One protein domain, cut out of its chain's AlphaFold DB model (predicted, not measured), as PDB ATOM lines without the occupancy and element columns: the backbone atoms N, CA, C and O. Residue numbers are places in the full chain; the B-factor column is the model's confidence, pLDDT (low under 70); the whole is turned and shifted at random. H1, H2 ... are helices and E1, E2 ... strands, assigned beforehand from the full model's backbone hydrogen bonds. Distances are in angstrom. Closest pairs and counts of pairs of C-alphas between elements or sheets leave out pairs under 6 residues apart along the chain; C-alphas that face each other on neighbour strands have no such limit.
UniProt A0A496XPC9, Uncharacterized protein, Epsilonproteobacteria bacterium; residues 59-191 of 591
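AT A GLANCE: This is residues 59 to 191 of the 591 residues of an uncharacterized protein of Epsilonproteobacteria bacterium (UniProt A0A496XPC9). This domain has little regular structure: long loops make most of it, with a short helical hairpin, H2 and H3, near the middle. The first part of H5, residues 179 to 183, packs on H2 near Pro 99, about perpendicular to it, H4 crosses H5, and a strand hairpin, E1 and E2, packs on H2, mostly through E2. The 133 printed residues, under half in named elements, are mostly helix in class: H1 H2 H3 H4 E1 E2 H5, compact, radius of gyration of the C-alphas 14.7 A, spans 41 by 39 by 30 A.

HOW THE PARTS SIT: H1, residues 75 to 78, touches no helix. H2, residues 99 to 107, and H3, residues 113 to 121, form a hairpin at a shallow tilt of 30 degrees, closest C-alphas Ala 100 and Val 115, 5.3 A. E1, residues 163 to 166, and E2, residues 172 to 175, form an antiparallel hairpin, with N 163 and O 175 within hydrogen-bond range at 2.9 A. H5, residues 177 to 189, touches H2 with residues 179 to 183 alone, about perpendicular at 84 degrees, closest C-alphas Pro 99 and Asp 179, 4.6 A. H4, residues 147 to 156, touches H5, closest C-alphas Trp 150 and Ala 185, 4.7 A. Every O i to N i+4 pair is within range in H2, H3 and H5, and 5 of 6 in H4; H1 is too short for one.

IN THESE COORDINATES: H1 begins at C-alpha 75 (29.472, 46.646, -18.877); H5, 18.5 A long, ends at C-alpha 189 (33.312, 27.440, -1.531).

THE WHOLE: The printed part has no cut. Links H1 to H2 and H3 to H4 are long. Residues 70 to 73 and 75 have pLDDT under 70.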
ATOM      1  N   SER A  59      25.880  36.252 -12.178       92.00
ATOM      2  CA  SER A  59      25.496  37.145 -13.282       92.00
ATOM      3  C   SER A  59      26.629  38.057 -13.759       92.00
ATOM      4  O   SER A  59      26.623  38.476 -14.912       92.00
ATOM      5  N   ASP A  60      27.613  38.323 -12.898       91.12
ATOM      6  CA  ASP A  60      28.789  39.137 -13.212       91.12
ATOM      7  C   ASP A  60      29.983  38.264 -13.640       91.12
ATOM      8  O   ASP A  60      31.061  38.770 -13.941       91.12
ATOM      9  N   GLY A  61      29.821  36.937 -13.668       92.50
ATOM     10  CA  GLY A  61      30.890  35.985 -13.967       92.50
ATOM     11  C   GLY A  61      31.756  35.592 -12.773       92.50
ATOM     12  O   GLY A  61      32.857  35.068 -12.973       92.50
ATOM     13  N   GLY A  62      31.290  35.834 -11.544       94.81
ATOM     14  CA  GLY A  62      31.988  35.430 -10.324       94.81
ATOM     15  C   GLY A  62      33.412  35.990 -10.261       94.81
ATOM     16  O   GLY A  62      33.642  37.172 -10.520       94.81
ATOM     17  N   LEU A  63      34.406  35.148  -9.968       95.75
ATOM     18  CA  LEU A  63      35.817  35.569  -9.932       95.75
ATOM     19  C   LEU A  63      36.417  35.945 -11.289       95.75
ATOM     20  O   LEU A  63      37.556  36.419 -11.330       95.75
ATOM     21  N   THR A  64      35.692  35.749 -12.389       96.62
ATOM     22  CA  THR A  64      36.125  36.209 -13.716       96.62
ATOM     23  C   THR A  64      35.697  37.645 -14.007       96.62
ATOM     24  O   THR A  64      36.115  38.207 -15.016       96.62
ATOM     25  N   TYR A  65      34.954  38.279 -13.098       94.88
ATOM     26  CA  TYR A  65      34.575  39.681 -13.205       94.88
ATOM     27  C   TYR A  65      35.797  40.610 -13.081       94.88
ATOM     28  O   TYR A  65      36.457  40.686 -12.037       94.88
ATOM     29  N   ARG A  66      36.098  41.359 -14.145       94.06
ATOM     30  CA  ARG A  66      37.149  42.389 -14.207       94.06
ATOM     31  C   ARG A  66      36.688  43.690 -13.541       94.06
ATOM     32  O   ARG A  66      36.600  44.743 -14.167       94.06
ATOM     33  N   TRP A  67      36.442  43.630 -12.234       89.88
ATOM     34  CA  TRP A  67      35.940  44.741 -11.405       89.88
ATOM     35  C   TRP A  67      36.817  46.011 -11.403       89.88
ATOM     36  O   TRP A  67      36.394  47.054 -10.913       89.88
ATOM     37  N   ASN A  68      38.041  45.932 -11.932       84.69
ATOM     38  CA  ASN A  68      39.011  47.027 -11.990       84.69
ATOM     39  C   ASN A  68      39.003  47.830 -13.295       84.69
ATOM     40  O   ASN A  68      39.845  48.715 -13.452       84.69
ATOM     41  N   LEU A  69      38.106  47.536 -14.239       82.00
ATOM     42  CA  LEU A  69      37.983  48.316 -15.470       82.00
ATOM     43  C   LEU A  69      37.440  49.717 -15.143       82.00
ATOM     44  O   LEU A  69      36.240  49.931 -15.026       82.00
ATOM     45  N   GLN A  70      38.333  50.686 -14.937       58.94
ATOM     46  CA  GLN A  70      37.946  52.060 -14.614       58.94
ATOM     47  C   GLN A  70      37.366  52.773 -15.843       58.94
ATOM     48  O   GLN A  70      37.998  52.808 -16.895       58.94
ATOM     49  N   GLY A  71      36.190  53.392 -15.693       58.75
ATOM     50  CA  GLY A  71      35.603  54.286 -16.701       58.75
ATOM     51  C   GLY A  71      35.037  53.600 -17.951       58.75
ATOM     52  O   GLY A  71      34.645  54.288 -18.895       58.75
ATOM     53  N   GLU A  72      34.976  52.267 -17.978       69.19
ATOM     54  CA  GLU A  72      34.439  51.527 -19.118       69.19
ATOM     55  C   GLU A  72      32.904  51.573 -19.115       69.19
ATOM     56  O   GLU A  72      32.255  51.051 -18.207       69.19
ATOM     57  N   LYS A  73      32.330  52.181 -20.161       67.38
ATOM     58  CA  LYS A  73      30.872  52.302 -20.344       67.38
ATOM     59  C   LYS A  73      30.223  50.995 -20.794       67.38
ATOM     60  O   LYS A  73      29.032  50.798 -20.575       67.38
ATOM     61  N   ASN A  74      30.984  50.111 -21.442       76.38
ATOM     62  CA  ASN A  74      30.477  48.821 -21.884       76.38
ATOM     63  C   ASN A  74      30.621  47.771 -20.771       76.38
ATOM     64  O   ASN A  74      31.651  47.106 -20.655       76.38
ATOM     65  N   LEU A  75      29.555  47.605 -19.985       68.19
ATOM     66  CA  LEU A  75      29.472  46.646 -18.877       68.19
ATOM     67  C   LEU A  75      29.725  45.187 -19.301       68.19
ATOM     68  O   LEU A  75      30.172  44.382 -18.488       68.19
ATOM     69  N   GLN A  76      29.510  44.847 -20.575       72.75
ATOM     70  CA  GLN A  76      29.735  43.495 -21.089       72.75
ATOM     71  C   GLN A  76      31.224  43.110 -21.062       72.75
ATOM     72  O   GLN A  76      31.559  41.960 -20.798       72.75
ATOM     73  N   LYS A  77      32.142  44.079 -21.206       76.94
ATOM     74  CA  LYS A  77      33.601  43.836 -21.182       76.94
ATOM     75  C   LYS A  77      34.145  43.371 -19.829       76.94
ATOM     76  O   LYS A  77      35.295  42.938 -19.749       76.94
ATOM     77  N   TYR A  78      33.356  43.474 -18.763       83.56
ATOM     78  CA  TYR A  78      33.789  43.059 -17.434       83.56
ATOM     79  C   TYR A  78      33.803  41.533 -17.286       83.56
ATOM     80  O   TYR A  78      34.515  41.021 -16.427       83.56
ATOM     81  N   TRP A  79      33.072  40.804 -18.132       83.75
ATOM     82  CA  TRP A  79      32.959  39.344 -18.070       83.75
ATOM     83  C   TRP A  79      33.033  38.664 -19.451       83.75
ATOM     84  O   TRP A  79      33.514  37.531 -19.537       83.75
ATOM     85  N   ASP A  80      32.672  39.363 -20.532       89.62
ATOM     86  CA  ASP A  80      32.858  38.943 -21.928       89.62
ATOM     87  C   ASP A  80      34.153  39.539 -22.500       89.62
ATOM     88  O   ASP A  80      34.191  40.641 -23.054       89.62
ATOM     89  N   TYR A  81      35.254  38.815 -22.300       90.62
ATOM     90  CA  TYR A  81      36.575  39.173 -22.813       90.62
ATOM     91  C   TYR A  81      37.334  37.935 -23.315       90.62
ATOM     92  O   TYR A  81      37.200  36.844 -22.730       90.62
ATOM     93  N   PRO A  82      38.166  38.090 -24.367       89.62
ATOM     94  CA  PRO A  82      39.049  37.029 -24.830       89.62
ATOM     95  C   PRO A  82      40.178  36.790 -23.823       89.62
ATOM     96  O   PRO A  82      40.627  37.706 -23.132       89.62
ATOM     97  N   LEU A  83      40.652  35.547 -23.753       91.38
ATOM     98  CA  LEU A  83      41.808  35.188 -22.935       91.38
ATOM     99  C   LEU A  83      43.092  35.494 -23.708       91.38
ATOM    100  O   LEU A  83      43.213  35.131 -24.876       91.38
ATOM    101  N   HIS A  84      44.041  36.157 -23.053       91.31
ATOM    102  CA  HIS A  84      45.338  36.472 -23.647       91.31
ATOM    103  C   HIS A  84      46.226  35.223 -23.743       91.31
ATOM    104  O   HIS A  84      46.103  34.298 -22.933       91.31
ATOM    105  N   ASP A  85      47.162  35.210 -24.698       90.06
ATOM    106  CA  ASP A  85      48.268  34.254 -24.658       90.06
ATOM    107  C   ASP A  85      49.173  34.601 -23.472       90.06
ATOM    108  O   ASP A  85      49.867  35.617 -23.468       90.06
ATOM    109  N   MET A  86      49.175  33.738 -22.455       88.75
ATOM    110  CA  MET A  86      49.941  33.949 -21.231       88.75
ATOM    111  C   MET A  86      51.456  34.024 -21.487       88.75
ATOM    112  O   MET A  86      52.175  34.629 -20.694       88.75
ATOM    113  N   LYS A  87      51.956  33.449 -22.592       84.44
ATOM    114  CA  LYS A  87      53.371  33.560 -22.979       84.44
ATOM    115  C   LYS A  87      53.720  34.942 -23.533       84.44
ATOM    116  O   LYS A  87      54.883  35.333 -23.468       84.44
ATOM    117  N   ASN A  88      52.738  35.692 -24.034       87.62
ATOM    118  CA  ASN A  88      52.919  37.038 -24.562       87.62
ATOM    119  C   ASN A  88      51.904  38.020 -23.958       87.62
ATOM    120  O   ASN A  88      50.917  38.410 -24.578       87.62
ATOM    121  N   MET A  89      52.203  38.468 -22.740       86.12
ATOM    122  CA  MET A  89      51.406  39.468 -22.014       86.12
ATOM    123  C   MET A  89      51.867  40.912 -22.281       86.12
ATOM    124  O   MET A  89      51.552  41.824 -21.514       86.12
ATOM    125  N   THR A  90      52.650  41.139 -23.341       86.44
ATOM    126  CA  THR A  90      53.164  42.470 -23.687       86.44
ATOM    127  C   THR A  90      52.006  43.417 -23.998       86.44
ATOM    128  O   THR A  90      51.124  43.092 -24.785       86.44
ATOM    129  N   GLY A  91      51.991  44.593 -23.364       83.56
ATOM    130  CA  GLY A  91      50.930  45.591 -23.551       83.56
ATOM    131  C   GLY A  91      49.616  45.296 -22.814       83.56
ATOM    132  O   GLY A  91      48.710  46.125 -22.859       83.56
ATOM    133  N   VAL A  92      49.502  44.169 -22.101       86.12
ATOM    134  CA  VAL A  92      48.322  43.861 -21.281       86.12
ATOM    135  C   VAL A  92      48.426  44.567 -19.929       86.12
ATOM    136  O   VAL A  92      49.379  44.355 -19.175       86.12
ATOM    137  N   ASP A  93      47.422  45.371 -19.577       87.00
ATOM    138  CA  ASP A  93      47.343  45.971 -18.244       87.00
ATOM    139  C   ASP A  93      46.879  44.941 -17.203       87.00
ATOM    140  O   ASP A  93      45.683  44.699 -17.008       87.00
ATOM    141  N   LEU A  94      47.844  44.366 -16.482       87.94
ATOM    142  CA  LEU A  94      47.597  43.359 -15.450       87.94
ATOM    143  C   LEU A  94      46.727  43.862 -14.281       87.94
ATOM    144  O   LEU A  94      46.206  43.039 -13.528       87.94
ATOM    145  N   ASN A  95      46.542  45.177 -14.105       86.19
ATOM    146  CA  ASN A  95      45.636  45.716 -13.083       86.19
ATOM    147  C   ASN A  95      44.175  45.381 -13.360       86.19
ATOM    148  O   ASN A  95      43.410  45.156 -12.419       86.19
ATOM    149  N   THR A  96      43.819  45.352 -14.643       88.06
ATOM    150  CA  THR A  96      42.443  45.193 -15.122       88.06
ATOM    151  C   THR A  96      41.973  43.746 -15.124       88.06
ATOM    152  O   THR A  96      40.771  43.500 -15.185       88.06
ATOM    153  N   LEU A  97      42.905  42.793 -15.027       92.81
ATOM    154  CA  LEU A  97      42.593  41.371 -14.981       92.81
ATOM    155  C   LEU A  97      41.716  41.029 -13.770       92.81
ATOM    156  O   LEU A  97      41.811  41.643 -12.700       92.81
ATOM    157  N   SER A  98      40.869  40.024 -13.944       96.69
ATOM    158  CA  SER A  98      40.001  39.496 -12.898       96.69
ATOM    159  C   SER A  98      40.798  38.719 -11.836       96.69
ATOM    160  O   SER A  98      41.941  38.312 -12.089       96.69
ATOM    161  N   PRO A  99      40.222  38.471 -10.645       97.81
ATOM    162  CA  PRO A  99      40.859  37.638  -9.628       97.81
ATOM    163  C   PRO A  99      41.311  36.267 -10.158       97.81
ATOM    164  O   PRO A  99      42.433  35.844  -9.870       97.81
ATOM    165  N   ALA A 100      40.470  35.596 -10.955       97.38
ATOM    166  CA  ALA A 100      40.776  34.287 -11.533       97.38
ATOM    167  C   ALA A 100      41.937  34.355 -12.539       97.38
ATOM    168  O   ALA A 100      42.856  33.539 -12.470       97.38
ATOM    169  N   GLU A 101      41.955  35.365 -13.416       97.62
ATOM    170  CA  GLU A 101      43.051  35.567 -14.373       97.62
ATOM    171  C   GLU A 101      44.378  35.840 -13.659       97.62
ATOM    172  O   GLU A 101      45.405  35.227 -13.959       97.62
ATOM    173  N   LYS A 102      44.371  36.729 -12.662       97.31
ATOM    174  CA  LYS A 102      45.568  37.023 -11.867       97.31
ATOM    175  C   LYS A 102      46.090  35.772 -11.167       97.31
ATOM    176  O   LYS A 102      47.304  35.588 -11.066       97.31
ATOM    177  N   TYR A 103      45.193  34.907 -10.695       97.38
ATOM    178  CA  TYR A 103      45.570  33.660 -10.044       97.38
ATOM    179  C   TYR A 103      46.166  32.641 -11.023       97.38
ATOM    180  O   TYR A 103      47.248  32.118 -10.751       97.38
ATOM    181  N   ASP A 104      45.551  32.423 -12.187       97.00
ATOM    182  CA  ASP A 104      46.115  31.554 -13.229       97.00
ATOM    183  C   ASP A 104      47.492  32.058 -13.698       97.00
ATOM    184  O   ASP A 104      48.437  31.270 -13.802       97.00
ATOM    185  N   LEU A 105      47.655  33.374 -13.872       95.19
ATOM    186  CA  LEU A 105      48.937  34.002 -14.211       95.19
ATOM    187  C   LEU A 105      49.990  33.799 -13.110       95.19
ATOM    188  O   LEU A 105      51.160  33.526 -13.391       95.19
ATOM    189  N   TYR A 106      49.585  33.885 -11.840       96.00
ATOM    190  CA  TYR A 106      50.466  33.610 -10.705       96.00
ATOM    191  C   TYR A 106      50.938  32.153 -10.700       96.00
ATOM    192  O   TYR A 106      52.123  31.888 -10.476       96.00
ATOM    193  N   LEU A 107      50.035  31.216 -11.000       94.75
ATOM    194  CA  LEU A 107      50.330  29.788 -11.077       94.75
ATOM    195  C   LEU A 107      51.128  29.383 -12.324       94.75
ATOM    196  O   LEU A 107      51.680  28.278 -12.323       94.75
ATOM    197  N   GLY A 108      51.195  30.240 -13.350       92.88
ATOM    198  CA  GLY A 108      51.713  29.890 -14.675       92.88
ATOM    199  C   GLY A 108      50.812  28.889 -15.404       92.88
ATOM    200  O   GLY A 108      51.304  28.017 -16.115       92.88
ATOM    201  N   ASN A 109      49.500  28.954 -15.164       93.06
ATOM    202  CA  ASN A 109      48.524  28.054 -15.758       93.06
ATOM    203  C   ASN A 109      48.157  28.513 -17.173       93.06
ATOM    204  O   ASN A 109      47.169  29.217 -17.373       93.06
ATOM    205  N   LEU A 110      48.945  28.074 -18.155       91.56
ATOM    206  CA  LEU A 110      48.813  28.470 -19.563       91.56
ATOM    207  C   LEU A 110      47.420  28.206 -20.166       91.56
ATOM    208  O   LEU A 110      47.059  28.824 -21.162       91.56
ATOM    209  N   ASN A 111      46.633  27.312 -19.563       92.31
ATOM    210  CA  ASN A 111      45.308  26.937 -20.047       92.31
ATOM    211  C   ASN A 111      44.164  27.755 -19.437       92.31
ATOM    212  O   ASN A 111      43.016  27.530 -19.833       92.31
ATOM    213  N   TRP A 112      44.444  28.683 -18.514       94.12
ATOM    214  CA  TRP A 112      43.431  29.485 -17.818       94.12
ATOM    215  C   TRP A 112      42.346  28.626 -17.136       94.12
ATOM    216  O   TRP A 112      41.148  28.897 -17.269       94.12
ATOM    217  N   ASN A 113      42.739  27.529 -16.471       92.75
ATOM    218  CA  ASN A 113      41.761  26.580 -15.916       92.75
ATOM    219  C   ASN A 113      40.881  27.225 -14.841       92.75
ATOM    220  O   ASN A 113      39.680  26.986 -14.866       92.75
ATOM    221  N   THR A 114      41.428  28.075 -13.962       93.94
ATOM    222  CA  THR A 114      40.626  28.748 -12.923       93.94
ATOM    223  C   THR A 114      39.544  29.613 -13.568       93.94
ATOM    224  O   THR A 114      38.385  29.561 -13.168       93.94
ATOM    225  N   VAL A 115      39.895  30.366 -14.616       95.25
ATOM    226  CA  VAL A 115      38.934  31.190 -15.369       95.25
ATOM    227  C   VAL A 115      37.861  30.328 -16.040       95.25
ATOM    228  O   VAL A 115      36.673  30.638 -15.961       95.25
ATOM    229  N   LYS A 116      38.252  29.237 -16.706       94.25
ATOM    230  CA  LYS A 116      37.314  28.348 -17.413       94.25
ATOM    231  C   LYS A 116      36.371  27.619 -16.459       94.25
ATOM    232  O   LYS A 116      35.180  27.511 -16.751       94.25
ATOM    233  N   GLU A 117      36.889  27.117 -15.343       93.38
ATOM    234  CA  GLU A 117      36.103  26.463 -14.296       93.38
ATOM    235  C   GLU A 117      35.110  27.446 -13.674       93.38
ATOM    236  O   GLU A 117      33.921  27.141 -13.618       93.38
ATOM    237  N   GLU A 118      35.553  28.655 -13.328       94.62
ATOM    238  CA  GLU A 118      34.688  29.689 -12.756       94.62
ATOM    239  C   GLU A 118      33.596  30.142 -13.737       94.62
ATOM    240  O   GLU A 118      32.428  30.263 -13.356       94.62
ATOM    241  N   ARG A 119      33.919  30.338 -15.025       95.25
ATOM    242  CA  ARG A 119      32.906  30.695 -16.036       95.25
ATOM    243  C   ARG A 119      31.860  29.595 -16.241       95.25
ATOM    244  O   ARG A 119      30.705  29.880 -16.559       95.25
ATOM    245  N   ASN A 120      32.260  28.333 -16.080       94.19
ATOM    246  CA  ASN A 120      31.341  27.199 -16.124       94.19
ATOM    247  C   ASN A 120      30.487  27.116 -14.856       94.19
ATOM    248  O   ASN A 120      29.281  26.914 -14.963       94.19
ATOM    249  N   TYR A 121      31.098  27.287 -13.683       93.00
ATOM    250  CA  TYR A 121      30.428  27.238 -12.386       93.00
ATOM    251  C   TYR A 121      29.376  28.345 -12.239       93.00
ATOM    252  O   TYR A 121      28.218  28.060 -11.941       93.00
ATOM    253  N   SER A 122      29.747  29.589 -12.553       93.56
ATOM    254  CA  SER A 122      28.841  30.749 -12.556       93.56
ATOM    255  C   SER A 122      27.808  30.720 -13.687       93.56
ATOM    256  O   SER A 122      26.885  31.528 -13.704       93.56
ATOM    257  N   LYS A 123      27.962  29.809 -14.657       95.69
ATOM    258  CA  LYS A 123      27.167  29.738 -15.891       95.69
ATOM    259  C   LYS A 123      27.257  30.988 -16.775       95.69
ATOM    260  O   LYS A 123      26.547  31.066 -17.770       95.69
ATOM    261  N   ILE A 124      28.180  31.919 -16.517       94.69
ATOM    262  CA  ILE A 124      28.354  33.121 -17.352       94.69
ATOM    263  C   ILE A 124      28.762  32.790 -18.795       94.69
ATOM    264  O   ILE A 124      28.547  33.585 -19.704       94.69
ATOM    265  N   ASN A 125      29.286  31.584 -19.040       95.06
ATOM    266  CA  ASN A 125      29.518  31.069 -20.391       95.06
ATOM    267  C   ASN A 125      28.254  31.019 -21.268       95.06
ATOM    268  O   ASN A 125      28.410  30.921 -22.482       95.06
ATOM    269  N   THR A 126      27.042  31.088 -20.704       95.12
ATOM    270  CA  THR A 126      25.813  31.241 -21.501       95.12
ATOM    271  C   THR A 126      25.642  32.659 -22.044       95.12
ATOM    272  O   THR A 126      24.954  32.850 -23.034       95.12
ATOM    273  N   GLN A 127      26.307  33.655 -21.455       92.88
ATOM    274  CA  GLN A 127      26.214  35.065 -21.852       92.88
ATOM    275  C   GLN A 127      27.366  35.516 -22.763       92.88
ATOM    276  O   GLN A 127      27.277  36.550 -23.424       92.88
ATOM    277  N   ILE A 128      28.461  34.754 -22.805       92.25
ATOM    278  CA  ILE A 128      29.666  35.063 -23.589       92.25
ATOM    279  C   ILE A 128      29.458  34.624 -25.039       92.25
ATOM    280  O   ILE A 128      29.392  33.428 -25.309       92.25
ATOM    281  N   LYS A 129      29.419  35.564 -25.990       90.38
ATOM    282  CA  LYS A 129      29.089  35.270 -27.402       90.38
ATOM    283  C   LYS A 129      30.032  34.271 -28.071       90.38
ATOM    284  O   LYS A 129      29.613  33.493 -28.917       90.38
ATOM    285  N   ALA A 130      31.309  34.300 -27.697       90.00
ATOM    286  CA  ALA A 130      32.326  33.401 -28.241       90.00
ATOM    287  C   ALA A 130      32.311  31.994 -27.604       90.00
ATOM    288  O   ALA A 130      33.101  31.133 -27.989       90.00
ATOM    289  N   SER A 131      31.471  31.758 -26.594       92.88
ATOM    290  CA  SER A 131      31.373  30.478 -25.896       92.88
ATOM    291  C   SER A 131      30.532  29.484 -26.693       92.88
ATOM    292  O   SER A 131      29.441  29.807 -27.151       92.88
ATOM    293  N   VAL A 132      30.962  28.222 -26.745       93.94
ATOM    294  CA  VAL A 132      30.151  27.118 -27.302       93.94
ATOM    295  C   VAL A 132      28.867  26.850 -26.506       93.94
ATOM    296  O   VAL A 132      27.988  26.143 -26.981       93.94
ATOM    297  N   LYS A 133      28.768  27.388 -25.284       94.81
ATOM    298  CA  LYS A 133      27.587  27.294 -24.413       94.81
ATOM    299  C   LYS A 133      26.699  28.540 -24.479       94.81
ATOM    300  O   LYS A 133      25.828  28.668 -23.627       94.81
ATOM    301  N   TYR A 134      26.966  29.470 -25.401       95.62
ATOM    302  CA  TYR A 134      26.212  30.713 -25.519       95.62
ATOM    303  C   TYR A 134      24.720  30.427 -25.723       95.62
ATOM    304  O   TYR A 134      24.319  29.803 -26.701       95.62
ATOM    305  N   ASP A 135      23.922  30.896 -24.776       95.12
ATOM    306  CA  ASP A 135      22.470  30.826 -24.752       95.12
ATOM    307  C   ASP A 135      21.963  32.109 -24.071       95.12
ATOM    308  O   ASP A 135      21.870  32.167 -22.838       95.12
ATOM    309  N   PRO A 136      21.652  33.163 -24.849       88.31
ATOM    310  CA  PRO A 136      21.198  34.439 -24.302       88.31
ATOM    311  C   PRO A 136      19.798  34.359 -23.674       88.31
ATOM    312  O   PRO A 136      19.365  35.317 -23.037       88.31
ATOM    313  N   SER A 137      19.070  33.248 -23.854       94.19
ATOM    314  CA  SER A 137      17.773  33.025 -23.208       94.19
ATOM    315  C   SER A 137      17.916  32.493 -21.779       94.19
ATOM    316  O   SER A 137      17.019  32.696 -20.952       94.19
ATOM    317  N   TYR A 138      19.054  31.865 -21.466       93.25
ATOM    318  CA  TYR A 138      19.350  31.361 -20.134       93.25
ATOM    319  C   TYR A 138      19.451  32.520 -19.138       93.25
ATOM    320  O   TYR A 138      20.298  33.407 -19.267       93.25
ATOM    321  N   LYS A 139      18.614  32.498 -18.098       92.06
ATOM    322  CA  LYS A 139      18.630  33.506 -17.032       92.06
ATOM    323  C   LYS A 139      19.498  33.024 -15.877       92.06
ATOM    324  O   LYS A 139      19.252  31.967 -15.303       92.06
ATOM    325  N   ILE A 140      20.517  33.810 -15.540       91.00
ATOM    326  CA  ILE A 140      21.312  33.608 -14.327       91.00
ATOM    327  C   ILE A 140      20.641  34.401 -13.210       91.00
ATOM    328  O   ILE A 140      20.462  35.613 -13.336       91.00
ATOM    329  N   ASP A 141      20.273  33.721 -12.129       84.56
ATOM    330  CA  ASP A 141      19.662  34.366 -10.971       84.56
ATOM    331  C   ASP A 141      20.610  35.410 -10.369       84.56
ATOM    332  O   ASP A 141      21.750  35.106 -10.022       84.56
ATOM    333  N   SER A 142      20.135  36.647 -10.218       83.50
ATOM    334  CA  SER A 142      20.958  37.773  -9.750       83.50
ATOM    335  C   SER A 142      21.443  37.613  -8.306       83.50
ATOM    336  O   SER A 142      22.480  38.160  -7.933       83.50
ATOM    337  N   TRP A 143      20.717  36.850  -7.489       81.00
ATOM    338  CA  TRP A 143      21.099  36.537  -6.111       81.00
ATOM    339  C   TRP A 143      22.113  35.385  -6.024       81.00
ATOM    340  O   TRP A 143      22.754  35.214  -4.989       81.00
ATOM    341  N   ALA A 144      22.293  34.604  -7.096       85.19
ATOM    342  CA  ALA A 144      23.224  33.486  -7.090       85.19
ATOM    343  C   ALA A 144      24.674  33.986  -7.075       85.19
ATOM    344  O   ALA A 144      25.074  34.855  -7.850       85.19
ATOM    345  N   GLY A 145      25.477  33.397  -6.197       91.56
ATOM    346  CA  GLY A 145      26.890  33.702  -6.022       91.56
ATOM    347  C   GLY A 145      27.482  32.803  -4.945       91.56
ATOM    348  O   GLY A 145      26.947  31.736  -4.645       91.56
ATOM    349  N   ILE A 146      28.561  33.260  -4.320       91.44
ATOM    350  CA  ILE A 146      29.258  32.555  -3.236       91.44
ATOM    351  C   ILE A 146      29.093  33.289  -1.898       91.44
ATOM    352  O   ILE A 146      30.053  33.434  -1.139       91.44
ATOM    353  N   CYS A 147      27.883  33.785  -1.604       90.00
ATOM    354  CA  CYS A 147      27.590  34.565  -0.392       90.00
ATOM    355  C   CYS A 147      27.934  33.799   0.896       90.00
ATOM    356  O   CYS A 147      28.533  34.366   1.803       90.00
ATOM    357  N   ASN A 148      27.654  32.493   0.944       87.12
ATOM    358  CA  ASN A 148      28.040  31.594   2.034       87.12
ATOM    359  C   ASN A 148      29.555  31.640   2.296       87.12
ATOM    360  O   ASN A 148      30.001  31.886   3.418       87.12
ATOM    361  N   ALA A 149      30.352  31.459   1.244       91.25
ATOM    362  CA  ALA A 149      31.798  31.362   1.352       91.25
ATOM    363  C   ALA A 149      32.468  32.729   1.556       91.25
ATOM    364  O   ALA A 149      33.462  32.844   2.276       91.25
ATOM    365  N   TRP A 150      31.900  33.788   0.971       94.19
ATOM    366  CA  TRP A 150      32.277  35.161   1.287       94.19
ATOM    367  C   TRP A 150      32.064  35.435   2.778       94.19
ATOM    368  O   TRP A 150      33.023  35.812   3.453       94.19
ATOM    369  N   SER A 151      30.879  35.165   3.318       92.50
ATOM    370  CA  SER A 151      30.557  35.416   4.725       92.50
ATOM    371  C   SER A 151      31.476  34.660   5.678       92.50
ATOM    372  O   SER A 151      32.061  35.278   6.570       92.50
ATOM    373  N   GLU A 152      31.740  33.374   5.432       92.31
ATOM    374  CA  GLU A 152      32.721  32.608   6.213       92.31
ATOM    375  C   GLU A 152      34.136  33.206   6.120       92.31
ATOM    376  O   GLU A 152      34.858  33.295   7.119       92.31
ATOM    377  N   SER A 153      34.553  33.657   4.932       93.00
ATOM    378  CA  SER A 153      35.895  34.213   4.742       93.00
ATOM    379  C   SER A 153      36.130  35.487   5.566       93.00
ATOM    380  O   SER A 153      37.250  35.691   6.055       93.00
ATOM    381  N   THR A 154      35.081  36.289   5.798       91.19
ATOM    382  CA  THR A 154      35.157  37.547   6.565       91.19
ATOM    383  C   THR A 154      35.607  37.349   8.012       91.19
ATOM    384  O   THR A 154      36.400  38.143   8.526       91.19
ATOM    385  N   ILE A 155      35.135  36.272   8.648       89.75
ATOM    386  CA  ILE A 155      35.432  35.918  10.040       89.75
ATOM    387  C   ILE A 155      36.671  35.018  10.136       89.75
ATOM    388  O   ILE A 155      37.444  35.097  11.092       89.75
ATOM    389  N   THR A 156      36.924  34.213   9.103       91.06
ATOM    390  CA  THR A 156      38.017  33.233   9.070       91.06
ATOM    391  C   THR A 156      39.381  33.892   8.861       91.06
ATOM    392  O   THR A 156      40.373  33.497   9.491       91.06
ATOM    393  N   PHE A 157      39.451  34.903   7.990       92.56
ATOM    394  CA  PHE A 157      40.705  35.515   7.552       92.56
ATOM    395  C   PHE A 157      40.887  36.951   8.065       92.56
ATOM    396  O   PHE A 157      39.953  37.685   8.380       92.56
ATOM    397  N   ASN A 158      42.140  37.389   8.159       92.50
ATOM    398  CA  ASN A 158      42.476  38.795   8.360       92.50
ATOM    399  C   ASN A 158      42.216  39.565   7.065       92.50
ATOM    400  O   ASN A 158      42.442  39.034   5.983       92.50
ATOM    401  N   ASN A 159      41.772  40.818   7.180       91.12
ATOM    402  CA  ASN A 159      41.459  41.659   6.027       91.12
ATOM    403  C   ASN A 159      42.711  41.842   5.142       91.12
ATOM    404  O   ASN A 159      43.677  42.470   5.596       91.12
ATOM    405  N   PRO A 160      42.737  41.284   3.919       93.00
ATOM    406  CA  PRO A 160      43.917  41.338   3.071       93.00
ATOM    407  C   PRO A 160      44.123  42.748   2.509       93.00
ATOM    408  O   PRO A 160      43.175  43.469   2.202       93.00
ATOM    409  N   LYS A 161      45.390  43.131   2.356       87.94
ATOM    410  CA  LYS A 161      45.838  44.370   1.708       87.94
ATOM    411  C   LYS A 161      46.261  44.095   0.260       87.94
ATOM    412  O   LYS A 161      46.712  42.982  -0.023       87.94
ATOM    413  N   PRO A 162      46.179  45.081  -0.648       89.06
ATOM    414  CA  PRO A 162      46.709  44.910  -1.996       89.06
ATOM    415  C   PRO A 162      48.205  44.572  -1.965       89.06
ATOM    416  O   PRO A 162      48.929  45.024  -1.076       89.06
ATOM    417  N   ILE A 163      48.668  43.763  -2.914       89.94
ATOM    418  CA  ILE A 163      50.060  43.316  -3.014       89.94
ATOM    419  C   ILE A 163      50.449  43.064  -4.470       89.94
ATOM    420  O   ILE A 163      49.616  42.684  -5.283       89.94
ATOM    421  N   ILE A 164      51.732  43.225  -4.785       89.31
ATOM    422  CA  ILE A 164      52.311  42.765  -6.048       89.31
ATOM    423  C   ILE A 164      53.127  41.505  -5.765       89.31
ATOM    424  O   ILE A 164      53.990  41.515  -4.887       89.31
ATOM    425  N   VAL A 165      52.867  40.432  -6.509       88.19
ATOM    426  CA  VAL A 165      53.613  39.168  -6.407       88.19
ATOM    427  C   VAL A 165      54.186  38.780  -7.761       88.19
ATOM    428  O   VAL A 165      53.583  39.044  -8.797       88.19
ATOM    429  N   THR A 166      55.349  38.137  -7.759       91.12
ATOM    430  CA  THR A 166      55.926  37.571  -8.981       91.12
ATOM    431  C   THR A 166      55.318  36.192  -9.235       91.12
ATOM    432  O   THR A 166      55.405  35.318  -8.369       91.12
ATOM    433  N   GLY A 167      54.669  36.013 -10.388       89.12
ATOM    434  CA  GLY A 167      54.128  34.725 -10.837       89.12
ATOM    435  C   GLY A 167      55.208  33.775 -11.356       89.12
ATOM    436  O   GLY A 167      56.360  34.175 -11.536       89.12
ATOM    437  N   LYS A 168      54.850  32.515 -11.640       91.00
ATOM    438  CA  LYS A 168      55.819  31.499 -12.108       91.00
ATOM    439  C   LYS A 168      56.520  31.845 -13.424       91.00
ATOM    440  O   LYS A 168      57.643  31.408 -13.632       91.00
ATOM    441  N   LEU A 169      55.873  32.631 -14.283       86.44
ATOM    442  CA  LEU A 169      56.426  33.093 -15.562       86.44
ATOM    443  C   LEU A 169      57.156  34.446 -15.445       86.44
ATOM    444  O   LEU A 169      57.471  35.074 -16.447       86.44
ATOM    445  N   GLY A 170      57.407  34.935 -14.223       86.88
ATOM    446  CA  GLY A 170      58.172  36.163 -13.973       86.88
ATOM    447  C   GLY A 170      57.361  37.464 -14.001       86.88
ATOM    448  O   GLY A 170      57.878  38.511 -13.611       86.88
ATOM    449  N   HIS A 171      56.081  37.428 -14.383       86.25
ATOM    450  CA  HIS A 171      55.220  38.616 -14.366       86.25
ATOM    451  C   HIS A 171      55.050  39.177 -12.949       86.25
ATOM    452  O   HIS A 171      54.835  38.427 -11.994       86.25
ATOM    453  N   ARG A 172      55.079  40.507 -12.816       89.06
ATOM    454  CA  ARG A 172      54.733  41.216 -11.574       89.06
ATOM    455  C   ARG A 172      53.230  41.476 -11.546       89.06
ATOM    456  O   ARG A 172      52.747  42.386 -12.208       89.06
ATOM    457  N   ILE A 173      52.500  40.674 -10.782       89.56
ATOM    458  CA  ILE A 173      51.038  40.608 -10.816       89.56
ATOM    459  C   ILE A 173      50.461  41.417  -9.650       89.56
ATOM    460  O   ILE A 173      50.720  41.073  -8.490       89.56
ATOM    461  N   PRO A 174      49.688  42.483  -9.919       90.56
ATOM    462  CA  PRO A 174      49.062  43.291  -8.884       90.56
ATOM    463  C   PRO A 174      47.716  42.698  -8.446       90.56
ATOM    464  O   PRO A 174      46.739  42.705  -9.193       90.56
ATOM    465  N   PHE A 175      47.642  42.235  -7.202       93.94
ATOM    466  CA  PHE A 175      46.401  41.823  -6.551       93.94
ATOM    467  C   PHE A 175      45.851  42.973  -5.705       93.94
ATOM    468  O   PHE A 175      46.496  43.423  -4.755       93.94
ATOM    469  N   GLY A 176      44.638  43.426  -6.015       90.31
ATOM    470  CA  GLY A 176      43.845  44.278  -5.137       90.31
ATOM    471  C   GLY A 176      43.370  43.512  -3.898       90.31
ATOM    472  O   GLY A 176      43.345  42.280  -3.880       90.31
ATOM    473  N   ALA A 177      42.947  44.227  -2.852       91.44
ATOM    474  CA  ALA A 177      42.372  43.590  -1.664       91.44
ATOM    475  C   ALA A 177      41.179  42.689  -2.023       91.44
ATOM    476  O   ALA A 177      41.101  41.558  -1.542       91.44
ATOM    477  N   SER A 178      40.281  43.158  -2.898       94.31
ATOM    478  CA  SER A 178      39.146  42.358  -3.361       94.31
ATOM    479  C   SER A 178      39.544  41.130  -4.175       94.31
ATOM    480  O   SER A 178      38.892  40.108  -3.998       94.31
ATOM    481  N   ASP A 179      40.630  41.159  -4.957       97.25
ATOM    482  CA  ASP A 179      41.095  39.953  -5.665       97.25
ATOM    483  C   ASP A 179      41.395  38.824  -4.673       97.25
ATOM    484  O   ASP A 179      40.934  37.695  -4.822       97.25
ATOM    485  N   ILE A 180      42.112  39.154  -3.597       97.38
ATOM    486  CA  ILE A 180      42.494  38.186  -2.564       97.38
ATOM    487  C   ILE A 180      41.261  37.725  -1.781       97.38
ATOM    488  O   ILE A 180      41.134  36.535  -1.510       97.38
ATOM    489  N   LYS A 181      40.336  38.634  -1.441       96.56
ATOM    490  CA  LYS A 181      39.075  38.281  -0.764       96.56
ATOM    491  C   LYS A 181      38.237  37.307  -1.592       96.56
ATOM    492  O   LYS A 181      37.736  36.338  -1.036       96.56
ATOM    493  N   GLY A 182      38.117  37.542  -2.900       96.56
ATOM    494  CA  GLY A 182      37.394  36.646  -3.801       96.56
ATOM    495  C   GLY A 182      38.034  35.269  -3.900       96.56
ATOM    496  O   GLY A 182      37.349  34.265  -3.746       96.56
ATOM    497  N   LEU A 183      39.359  35.209  -4.046       96.56
ATOM    498  CA  LEU A 183      40.087  33.937  -4.071       96.56
ATOM    499  C   LEU A 183      39.964  33.164  -2.746       96.56
ATOM    500  O   LEU A 183      39.844  31.943  -2.764       96.56
ATOM    501  N   LEU A 184      39.958  33.857  -1.599       95.69
ATOM    502  CA  LEU A 184      39.705  33.230  -0.296       95.69
ATOM    503  C   LEU A 184      38.280  32.672  -0.213       95.69
ATOM    504  O   LEU A 184      38.114  31.543   0.236       95.69
ATOM    505  N   ALA A 185      37.275  33.429  -0.657       94.56
ATOM    506  CA  ALA A 185      35.890  32.969  -0.685       94.56
ATOM    507  C   ALA A 185      35.727  31.741  -1.597       94.56
ATOM    508  O   ALA A 185      35.189  30.730  -1.166       94.56
ATOM    509  N   SER A 186      36.271  31.764  -2.817       92.44
ATOM    510  CA  SER A 186      36.212  30.613  -3.731       92.44
ATOM    511  C   SER A 186      36.923  29.376  -3.167       92.44
ATOM    512  O   SER A 186      36.379  28.274  -3.230       92.44
ATOM    513  N   MET A 187      38.065  29.551  -2.488       90.50
ATOM    514  CA  MET A 187      38.733  28.450  -1.782       90.50
ATOM    515  C   MET A 187      37.814  27.783  -0.746       90.50
ATOM    516  O   MET A 187      37.775  26.556  -0.677       90.50
ATOM    517  N   LEU A 188      37.084  28.568   0.056       90.00
ATOM    518  CA  LEU A 188      36.136  28.016   1.031       90.00
ATOM    519  C   LEU A 188      34.913  27.395   0.343       90.00
ATOM    520  O   LEU A 188      34.437  26.351   0.783       90.00
ATOM    521  N   ASN A 189      34.430  27.983  -0.755       88.75
ATOM    522  CA  ASN A 189      33.312  27.440  -1.531       88.75
ATOM    523  C   ASN A 189      33.624  26.043  -2.100       88.75
ATOM    524  O   ASN A 189      32.743  25.195  -2.218       88.75
ATOM    525  N   MET A 190      34.893  25.784  -2.425       83.69
ATOM    526  CA  MET A 190      35.351  24.487  -2.926       83.69
ATOM    527  C   MET A 190      35.666  23.463  -1.824       83.69
ATOM    528  O   MET A 190      35.856  22.285  -2.141       83.69
ATOM    529  N   ASP A 191      35.713  23.854  -0.544       79.12
ATOM    530  CA  ASP A 191      35.873  22.900   0.560       79.12
ATOM    531  C   ASP A 191      34.560  22.146   0.806       79.12
ATOM    532  O   ASP A 191      33.677  22.607   1.529       79.12
TER     533      ASP A 191